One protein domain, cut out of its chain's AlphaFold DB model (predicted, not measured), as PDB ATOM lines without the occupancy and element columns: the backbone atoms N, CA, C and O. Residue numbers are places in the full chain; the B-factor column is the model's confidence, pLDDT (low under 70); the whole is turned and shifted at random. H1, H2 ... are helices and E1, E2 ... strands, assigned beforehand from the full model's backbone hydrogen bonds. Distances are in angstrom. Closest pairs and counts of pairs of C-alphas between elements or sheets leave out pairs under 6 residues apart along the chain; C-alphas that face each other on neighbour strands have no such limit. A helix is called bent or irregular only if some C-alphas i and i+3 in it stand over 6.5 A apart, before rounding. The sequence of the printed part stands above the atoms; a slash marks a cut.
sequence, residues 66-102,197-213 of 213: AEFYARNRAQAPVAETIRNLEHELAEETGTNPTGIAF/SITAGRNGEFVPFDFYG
ATOM      1  N   ALA A  66     128.441 159.024 124.086       89.75
ATOM      2  CA  ALA A  66     129.108 158.310 125.166       89.75
ATOM      3  C   ALA A  66     128.530 156.888 125.294       89.75
ATOM      4  O   ALA A  66     127.357 156.706 125.612       89.75
ATOM      5  N   GLU A  67     129.362 155.870 125.056       91.81
ATOM      6  CA  GLU A  67     128.955 154.459 125.109       91.81
ATOM      7  C   GLU A  67     129.243 153.830 126.483       91.81
ATOM      8  O   GLU A  67     130.404 153.697 126.887       91.81
ATOM      9  N   PHE A  68     128.205 153.363 127.184       88.06
ATOM     10  CA  PHE A  68     128.356 152.693 128.479       88.06
ATOM     11  C   PHE A  68     128.105 151.195 128.392       88.06
ATOM     12  O   PHE A  68     127.027 150.732 128.023       88.06
ATOM     13  N   TYR A  69     129.103 150.421 128.809       85.50
ATOM     14  CA  TYR A  69     129.068 148.966 128.771       85.50
ATOM     15  C   TYR A  69     128.786 148.395 130.158       85.50
ATOM     16  O   TYR A  69     129.486 148.701 131.130       85.50
ATOM     17  N   ALA A  70     127.805 147.498 130.251       81.25
ATOM     18  CA  ALA A  70     127.550 146.767 131.482       81.25
ATOM     19  C   ALA A  70     128.777 145.922 131.863       81.25
ATOM     20  O   ALA A  70     129.299 145.141 131.061       81.25
ATOM     21  N   ARG A  71     129.220 146.035 133.123       81.06
ATOM     22  CA  ARG A  71     130.329 145.220 133.654       81.06
ATOM     23  C   ARG A  71     130.027 143.724 133.538       81.06
ATOM     24  O   ARG A  71     130.923 142.936 133.244       81.06
ATOM     25  N   ASN A  72     128.774 143.343 133.777       78.38
ATOM     26  CA  ASN A  72     128.280 141.992 133.568       78.38
ATOM     27  C   ASN A  72     127.389 141.959 132.326       78.38
ATOM     28  O   ASN A  72     126.225 142.331 132.395       78.38
ATOM     29  N   ARG A  73     127.915 141.451 131.210       70.81
ATOM     30  CA  ARG A  73     127.170 141.351 129.942       70.81
ATOM     31  C   ARG A  73     125.996 140.367 129.975       70.81
ATOM     32  O   ARG A  73     125.219 140.333 129.038       70.81
ATOM     33  N   ALA A  74     125.882 139.541 131.016       68.12
ATOM     34  CA  ALA A  74     124.748 138.633 131.183       68.12
ATOM     35  C   ALA A  74     123.547 139.288 131.888       68.12
ATOM     36  O   ALA A  74     122.523 138.634 132.070       68.12
ATOM     37  N   GLN A  75     123.684 140.536 132.345       66.50
ATOM     38  CA  GLN A  75     122.641 141.269 133.055       66.50
ATOM     39  C   GLN A  75     122.462 142.643 132.418       66.50
ATOM     40  O   GLN A  75     123.422 143.407 132.314       66.50
ATOM     41  N   ALA A  76     121.228 142.952 132.024       67.88
ATOM     42  CA  ALA A  76     120.878 144.291 131.581       67.88
ATOM     43  C   ALA A  76     121.110 145.298 132.727       67.88
ATOM     44  O   ALA A  76     120.878 144.964 133.898       67.88
ATOM     45  N   PRO A  77     121.600 146.513 132.427       74.12
ATOM     46  CA  PRO A  77     121.742 147.548 133.435       74.12
ATOM     47  C   PRO A  77     120.371 147.964 133.982       74.12
ATOM     48  O   PRO A  77     119.392 148.053 133.249       74.12
ATOM     49  N   VAL A  78     120.308 148.224 135.288       81.12
ATOM     50  CA  VAL A  78     119.071 148.643 135.959       81.12
ATOM     51  C   VAL A  78     118.739 150.084 135.569       81.12
ATOM     52  O   VAL A  78     119.627 150.937 135.545       81.12
ATOM     53  N   ALA A  79     117.459 150.362 135.318       82.75
ATOM     54  CA  ALA A  79     116.986 151.669 134.864       82.75
ATOM     55  C   ALA A  79     117.405 152.830 135.783       82.75
ATOM     56  O   ALA A  79     117.833 153.881 135.315       82.75
ATOM     57  N   GLU A  80     117.358 152.625 137.102       86.00
ATOM     58  CA  GLU A  80     117.814 153.611 138.089       86.00
ATOM     59  C   GLU A  80     119.295 153.974 137.918       86.00
ATOM     60  O   GLU A  80     119.643 155.151 137.941       86.00
ATOM     61  N   THR A  81     120.163 152.990 137.670       88.69
ATOM     62  CA  THR A  81     121.595 153.228 137.442       88.69
ATOM     63  C   THR A  81     121.829 154.096 136.210       88.69
ATOM     64  O   THR A  81     122.676 154.983 136.237       88.69
ATOM     65  N   ILE A  82     121.079 153.850 135.136       89.12
ATOM     66  CA  ILE A  82     121.191 154.610 133.888       89.12
ATOM     67  C   ILE A  82     120.695 156.044 134.086       89.12
ATOM     68  O   ILE A  82     121.363 156.975 133.656       89.12
ATOM     69  N   ARG A  83     119.568 156.236 134.783       88.38
ATOM     70  CA  ARG A  83     119.036 157.574 135.087       88.38
ATOM     71  C   ARG A  83     119.972 158.390 135.980       88.38
ATOM     72  O   ARG A  83     120.146 159.579 135.748       88.38
ATOM     73  N   ASN A  84     120.598 157.759 136.974       89.81
ATOM     74  CA  ASN A  84     121.590 158.434 137.815       89.81
ATOM     75  C   ASN A  84     122.809 158.859 136.993       89.81
ATOM     76  O   ASN A  84     123.284 159.979 137.134       89.81
ATOM     77  N   LEU A  85     123.265 157.997 136.085       90.31
ATOM     78  CA  LEU A  85     124.364 158.316 135.182       90.31
ATOM     79  C   LEU A  85     124.013 159.453 134.207       90.31
ATOM     80  O   LEU A  85     124.852 160.310 133.954       90.31
ATOM     81  N   GLU A  86     122.781 159.490 133.688       89.88
ATOM     82  CA  GLU A  86     122.269 160.604 132.876       89.88
ATOM     83  C   GLU A  86     122.383 161.935 133.633       89.88
ATOM     84  O   GLU A  86     122.886 162.921 133.094       89.88
ATOM     85  N   HIS A  87     121.965 161.941 134.904       88.56
ATOM     86  CA  HIS A  87     122.035 163.113 135.773       88.56
ATOM     87  C   HIS A  87     123.480 163.542 136.046       88.56
ATOM     88  O   HIS A  87     123.806 164.716 135.900       88.56
ATOM     89  N   GLU A  88     124.357 162.599 136.398       91.19
ATOM     90  CA  GLU A  88     125.780 162.867 136.638       91.19
ATOM     91  C   GLU A  88     126.462 163.449 135.388       91.19
ATOM     92  O   GLU A  88     127.208 164.422 135.481       91.19
ATOM     93  N   LEU A  89     126.168 162.908 134.198       89.88
ATOM     94  CA  LEU A  89     126.684 163.439 132.934       89.88
ATOM     95  C   LEU A  89     126.195 164.864 132.671       89.88
ATOM     96  O   LEU A  89     126.988 165.710 132.258       89.88
ATOM     97  N   ALA A  90     124.915 165.140 132.913       87.88
ATOM     98  CA  ALA A  90     124.357 166.475 132.740       87.88
ATOM     99  C   ALA A  90     124.988 167.496 133.700       87.88
ATOM    100  O   ALA A  90     125.306 168.611 133.281       87.88
ATOM    101  N   GLU A  91     125.215 167.120 134.963       90.19
ATOM    102  CA  GLU A  91     125.851 167.992 135.958       90.19
ATOM    103  C   GLU A  91     127.317 168.296 135.623       90.19
ATOM    104  O   GLU A  91     127.737 169.451 135.709       90.19
ATOM    105  N   GLU A  92     128.089 167.290 135.205       89.62
ATOM    106  CA  GLU A  92     129.522 167.447 134.923       89.62
ATOM    107  C   GLU A  92     129.799 168.139 133.579       89.62
ATOM    108  O   GLU A  92     130.766 168.891 133.445       89.62
ATOM    109  N   THR A  93     128.965 167.898 132.563       86.00
ATOM    110  CA  THR A  93     129.169 168.469 131.218       86.00
ATOM    111  C   THR A  93     128.445 169.796 131.005       86.00
ATOM    112  O   THR A  93     128.801 170.545 130.096       86.00
ATOM    113  N   GLY A  94     127.432 170.102 131.824       85.25
ATOM    114  CA  GLY A  94     126.541 171.246 131.625       85.25
ATOM    115  C   GLY A  94     125.558 171.080 130.459       85.25
ATOM    116  O   GLY A  94     124.806 172.013 130.170       85.25
ATOM    117  N   THR A  95     125.538 169.911 129.809       82.50
ATOM    118  CA  THR A  95     124.678 169.591 128.665       82.50
ATOM    119  C   THR A  95     123.904 168.313 128.959       82.50
ATOM    120  O   THR A  95     124.483 167.302 129.343       82.50
ATOM    121  N   ASN A  96     122.587 168.325 128.754       81.94
ATOM    122  CA  ASN A  96     121.785 167.114 128.916       81.94
ATOM    123  C   ASN A  96     121.980 166.193 127.701       81.94
ATOM    124  O   ASN A  96     121.733 166.647 126.580       81.94
ATOM    125  N   PRO A  97     122.371 164.922 127.887       86.31
ATOM    126  CA  PRO A  97     122.278 163.944 126.813       86.31
ATOM    127  C   PRO A  97     120.812 163.661 126.467       86.31
ATOM    128  O   PRO A  97     119.893 163.918 127.250       86.31
ATOM    129  N   THR A  98     120.593 163.061 125.302       83.25
ATOM    130  CA  THR A  98     119.311 162.440 124.969       83.25
ATOM    131  C   THR A  98     119.036 161.320 125.968       83.25
ATOM    132  O   THR A  98     119.843 160.402 126.119       83.25
ATOM    133  N   GLY A  99     117.912 161.419 126.679       80.56
ATOM    134  CA  GLY A  99     117.560 160.461 127.725       80.56
ATOM    135  C   GLY A  99     117.309 159.051 127.187       80.56
ATOM    136  O   GLY A  99     116.922 158.857 126.033       80.56
ATOM    137  N   ILE A 100     117.490 158.051 128.050       85.69
ATOM    138  CA  ILE A 100     117.286 156.641 127.697       85.69
ATOM    139  C   ILE A 100     115.846 156.227 127.985       85.69
ATOM    140  O   ILE A 100     115.380 156.304 129.123       85.69
ATOM    141  N   ALA A 101     115.133 155.766 126.956       79.81
ATOM    142  CA  ALA A 101     113.750 155.319 127.089       79.81
ATOM    143  C   ALA A 101     113.651 153.918 127.714       79.81
ATOM    144  O   ALA A 101     114.320 152.974 127.284       79.81
ATOM    145  N   PHE A 102     112.748 153.786 128.687       76.56
ATOM    146  CA  PHE A 102     112.413 152.525 129.343       76.56
ATOM    147  C   PHE A 102     110.968 152.128 129.062       76.56
ATOM    148  O   PHE A 102     110.071 152.974 129.041       76.56
ATOM    149  N   SER A 197     115.139 150.007 123.610       72.94
ATOM    150  CA  SER A 197     116.003 149.583 122.514       72.94
ATOM    151  C   SER A 197     117.302 148.994 123.050       72.94
ATOM    152  O   SER A 197     117.835 149.416 124.074       72.94
ATOM    153  N   ILE A 198     117.811 147.992 122.333       70.00
ATOM    154  CA  ILE A 198     119.125 147.407 122.590       70.00
ATOM    155  C   ILE A 198     120.059 147.917 121.500       70.00
ATOM    156  O   ILE A 198     119.875 147.592 120.324       70.00
ATOM    157  N   THR A 199     121.071 148.681 121.898       78.00
ATOM    158  CA  THR A 199     122.112 149.178 120.995       78.00
ATOM    159  C   THR A 199     123.353 148.303 121.125       78.00
ATOM    160  O   THR A 199     123.792 147.975 122.228       78.00
ATOM    161  N   ALA A 200     123.925 147.890 119.992       79.94
ATOM    162  CA  ALA A 200     125.114 147.051 119.968       79.94
ATOM    163  C   ALA A 200     126.108 147.509 118.901       79.94
ATOM    164  O   ALA A 200     125.742 147.809 117.767       79.94
ATOM    165  N   GLY A 201     127.385 147.505 119.275       77.94
ATOM    166  CA  GLY A 201     128.505 147.867 118.414       77.94
ATOM    167  C   GLY A 201     129.524 146.741 118.312       77.94
ATOM    168  O   GLY A 201     129.306 145.612 118.755       77.94
ATOM    169  N   ARG A 202     130.703 147.054 117.764       79.94
ATOM    170  CA  ARG A 202     131.797 146.073 117.612       79.94
ATOM    171  C   ARG A 202     132.251 145.466 118.942       79.94
ATOM    172  O   ARG A 202     132.730 144.337 118.961       79.94
ATOM    173  N   ASN A 203     132.085 146.203 120.040       79.75
ATOM    174  CA  ASN A 203     132.515 145.787 121.371       79.75
ATOM    175  C   ASN A 203     131.407 145.094 122.179       79.75
ATOM    176  O   ASN A 203     131.678 144.650 123.297       79.75
ATOM    177  N   GLY A 204     130.201 144.934 121.628       79.75
ATOM    178  CA  GLY A 204     129.036 144.349 122.295       79.75
ATOM    179  C   GLY A 204     127.914 145.361 122.527       79.75
ATOM    180  O   GLY A 204     127.928 146.444 121.949       79.75
ATOM    181  N   GLU A 205     126.946 144.977 123.356       83.19
ATOM    182  CA  GLU A 205     125.817 145.822 123.762       83.19
ATOM    183  C   GLU A 205     126.271 146.962 124.680       83.19
ATOM    184  O   GLU A 205     127.125 146.763 125.552       83.19
ATOM    185  N   PHE A 206     125.687 148.142 124.480       84.69
ATOM    186  CA  PHE A 206     125.965 149.341 125.263       84.69
ATOM    187  C   PHE A 206     124.741 150.260 125.347       84.69
ATOM    188  O   PHE A 206     123.804 150.146 124.560       84.69
ATOM    189  N   VAL A 207     124.772 151.182 126.307       87.62
ATOM    190  CA  VAL A 207     123.786 152.257 126.467       87.62
ATOM    191  C   VAL A 207     124.370 153.546 125.861       87.62
ATOM    192  O   VAL A 207     125.423 153.981 126.344       87.62
ATOM    193  N   PRO A 208     123.765 154.119 124.798       89.44
ATOM    194  CA  PRO A 208     124.253 155.338 124.144       89.44
ATOM    195  C   PRO A 208     123.701 156.605 124.806       89.44
ATOM    196  O   PRO A 208     122.496 156.820 124.790       89.44
ATOM    197  N   PHE A 209     124.562 157.474 125.335       89.69
ATOM    198  CA  PHE A 209     124.169 158.843 125.690       89.69
ATOM    199  C   PHE A 209     124.603 159.800 124.584       89.69
ATOM    200  O   PHE A 209     125.795 160.070 124.424       89.69
ATOM    201  N   ASP A 210     123.623 160.283 123.828       88.50
ATOM    202  CA  ASP A 210     123.823 161.077 122.618       88.50
ATOM    203  C   ASP A 210     123.696 162.574 122.909       88.50
ATOM    204  O   ASP A 210     122.703 163.019 123.488       88.50
ATOM    205  N   PHE A 211     124.686 163.354 122.484       83.69
ATOM    206  CA  PHE A 211     124.733 164.804 122.647       83.69
ATOM    207  C   PHE A 211     124.632 165.487 121.281       83.69
ATOM    208  O   PHE A 211     125.374 165.155 120.355       83.69
ATOM    209  N   TYR A 212     123.733 166.465 121.195       79.25
ATOM    210  CA  TYR A 212     123.526 167.322 120.030       79.25
ATOM    211  C   TYR A 212     123.849 168.768 120.433       79.25
ATOM    212  O   TYR A 212     123.408 169.212 121.498       79.25
ATOM    213  N   GLY A 213     124.676 169.456 119.644       63.12
ATOM    214  CA  GLY A 213     125.144 170.827 119.878       63.12
ATOM    215  C   GLY A 213     124.286 171.925 119.264       63.12
ATOM    216  O   GLY A 213     123.449 171.640 118.379       63.12
TER     217      GLY A 213
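AT A GLANCE: This is residues 66 to 102 and 197 to 213 of the 213 residues of the protein "AcrB/AcrD/AcrF family protein" of Bacteroides caecimuris (UniProt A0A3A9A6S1). A small three-stranded sheet is built along one long, bent strand, E3, with the short strands E1 and E2 beside different parts of it, and the one helix, H1, lies alongside and only grazes this sheet. The chain loops away from E1 through residues 69 to 78 to reach H1, and E2 and E3 form a hairpin. The printed part has 54 residues with one named helix and three named strands, in the order E1, H1, E2, E3 along the chain; the sheet runs E1, E3, E2 and is antiparallel throughout. The class is mixed, helices and strands, with 15 residues in the helix and 14 in the strands. The whole is compact, with a radius of gyration of the C-alphas of 11.3 A, and spans 32 by 23 by 18 A along its three main axes.

IN THESE COORDINATES: The longest strand is E3, residues 204 to 211, which measures 20.9 A from first to last C-alpha; C-alpha 204 is at (129.036, 144.349, 122.295) and C-alpha 211 at (124.733, 164.804, 122.647). E1 is made of residues 66 to 68, Ala 66 to Phe 68, and begins with C-alpha 66 at (129.108, 158.310, 125.166); it is 6.6 A long. E2 is made of residues 199 to 201, Thr 199 to Gly 201, and is 7.0 A long. H1, residues 79 to 93, runs 21.1 A from C-alpha 79 at (116.986, 151.669, 134.864) to C-alpha 93 at (129.169, 168.469, 131.218), and it is not bent.

HOW THE PARTS SIT: In the sheet E3 is the inner strand, and E1 and E2 are the edge strands. The pairing is staggered: E3 pairs with E2 over residues 204 to 206 and with E1 over residues 207 to 209. E3 bends by 52 degrees at residue 207. E1 and E3 are antiparallel, with 146 degrees between their N-to-C directions, and the C-alphas of Glu 67 and Pro 208, which face each other, are 4.9 A apart. Across this pair N 66 and O 209 are within hydrogen-bond range at 2.9 A, and so are N 68 and O 207 at 3.0 A. E3 and E2 are antiparallel neighbours and form a hairpin with a tight link of 2 residues; the C-alphas of Glu 205 and Ala 200, which face each other, are 4.0 A apart. Here N 201 and O 204 are within hydrogen-bond range at 2.9 A, and N 204 and O 201 at 3.1 A. E1 and E2 are apart. H1 is on the sheet but only grazes it, with its residues 82 to 89. The closest C-alphas of H1 and E3 are those of Glu 86 and Phe 209, 7.6 A apart. In H1 every O i to N i+4 pair is within hydrogen-bond range.

THE WHOLE: The two C-alphas farthest apart are those of Ala 74 and Gly 213, at 34.1 A; Gly 213 is the chain's last residue. The C-alphas of Ala 66 and Gly 213, the first and last printed residues, are 14.2 A apart. Residues 103 to 196 are cut out and not printed, and C-alphas 102 and 197 are 8.3 A apart across the cut. The link from H1 to E2 runs across this cut. Of the links that are printed whole, E2 to E3 is tight, and E1 to H1, with 10 residues, is short. The mean pLDDT of the printed part is 82.6; the model's confidence is low, under 70, at residues 74 to 76 and at residue 213.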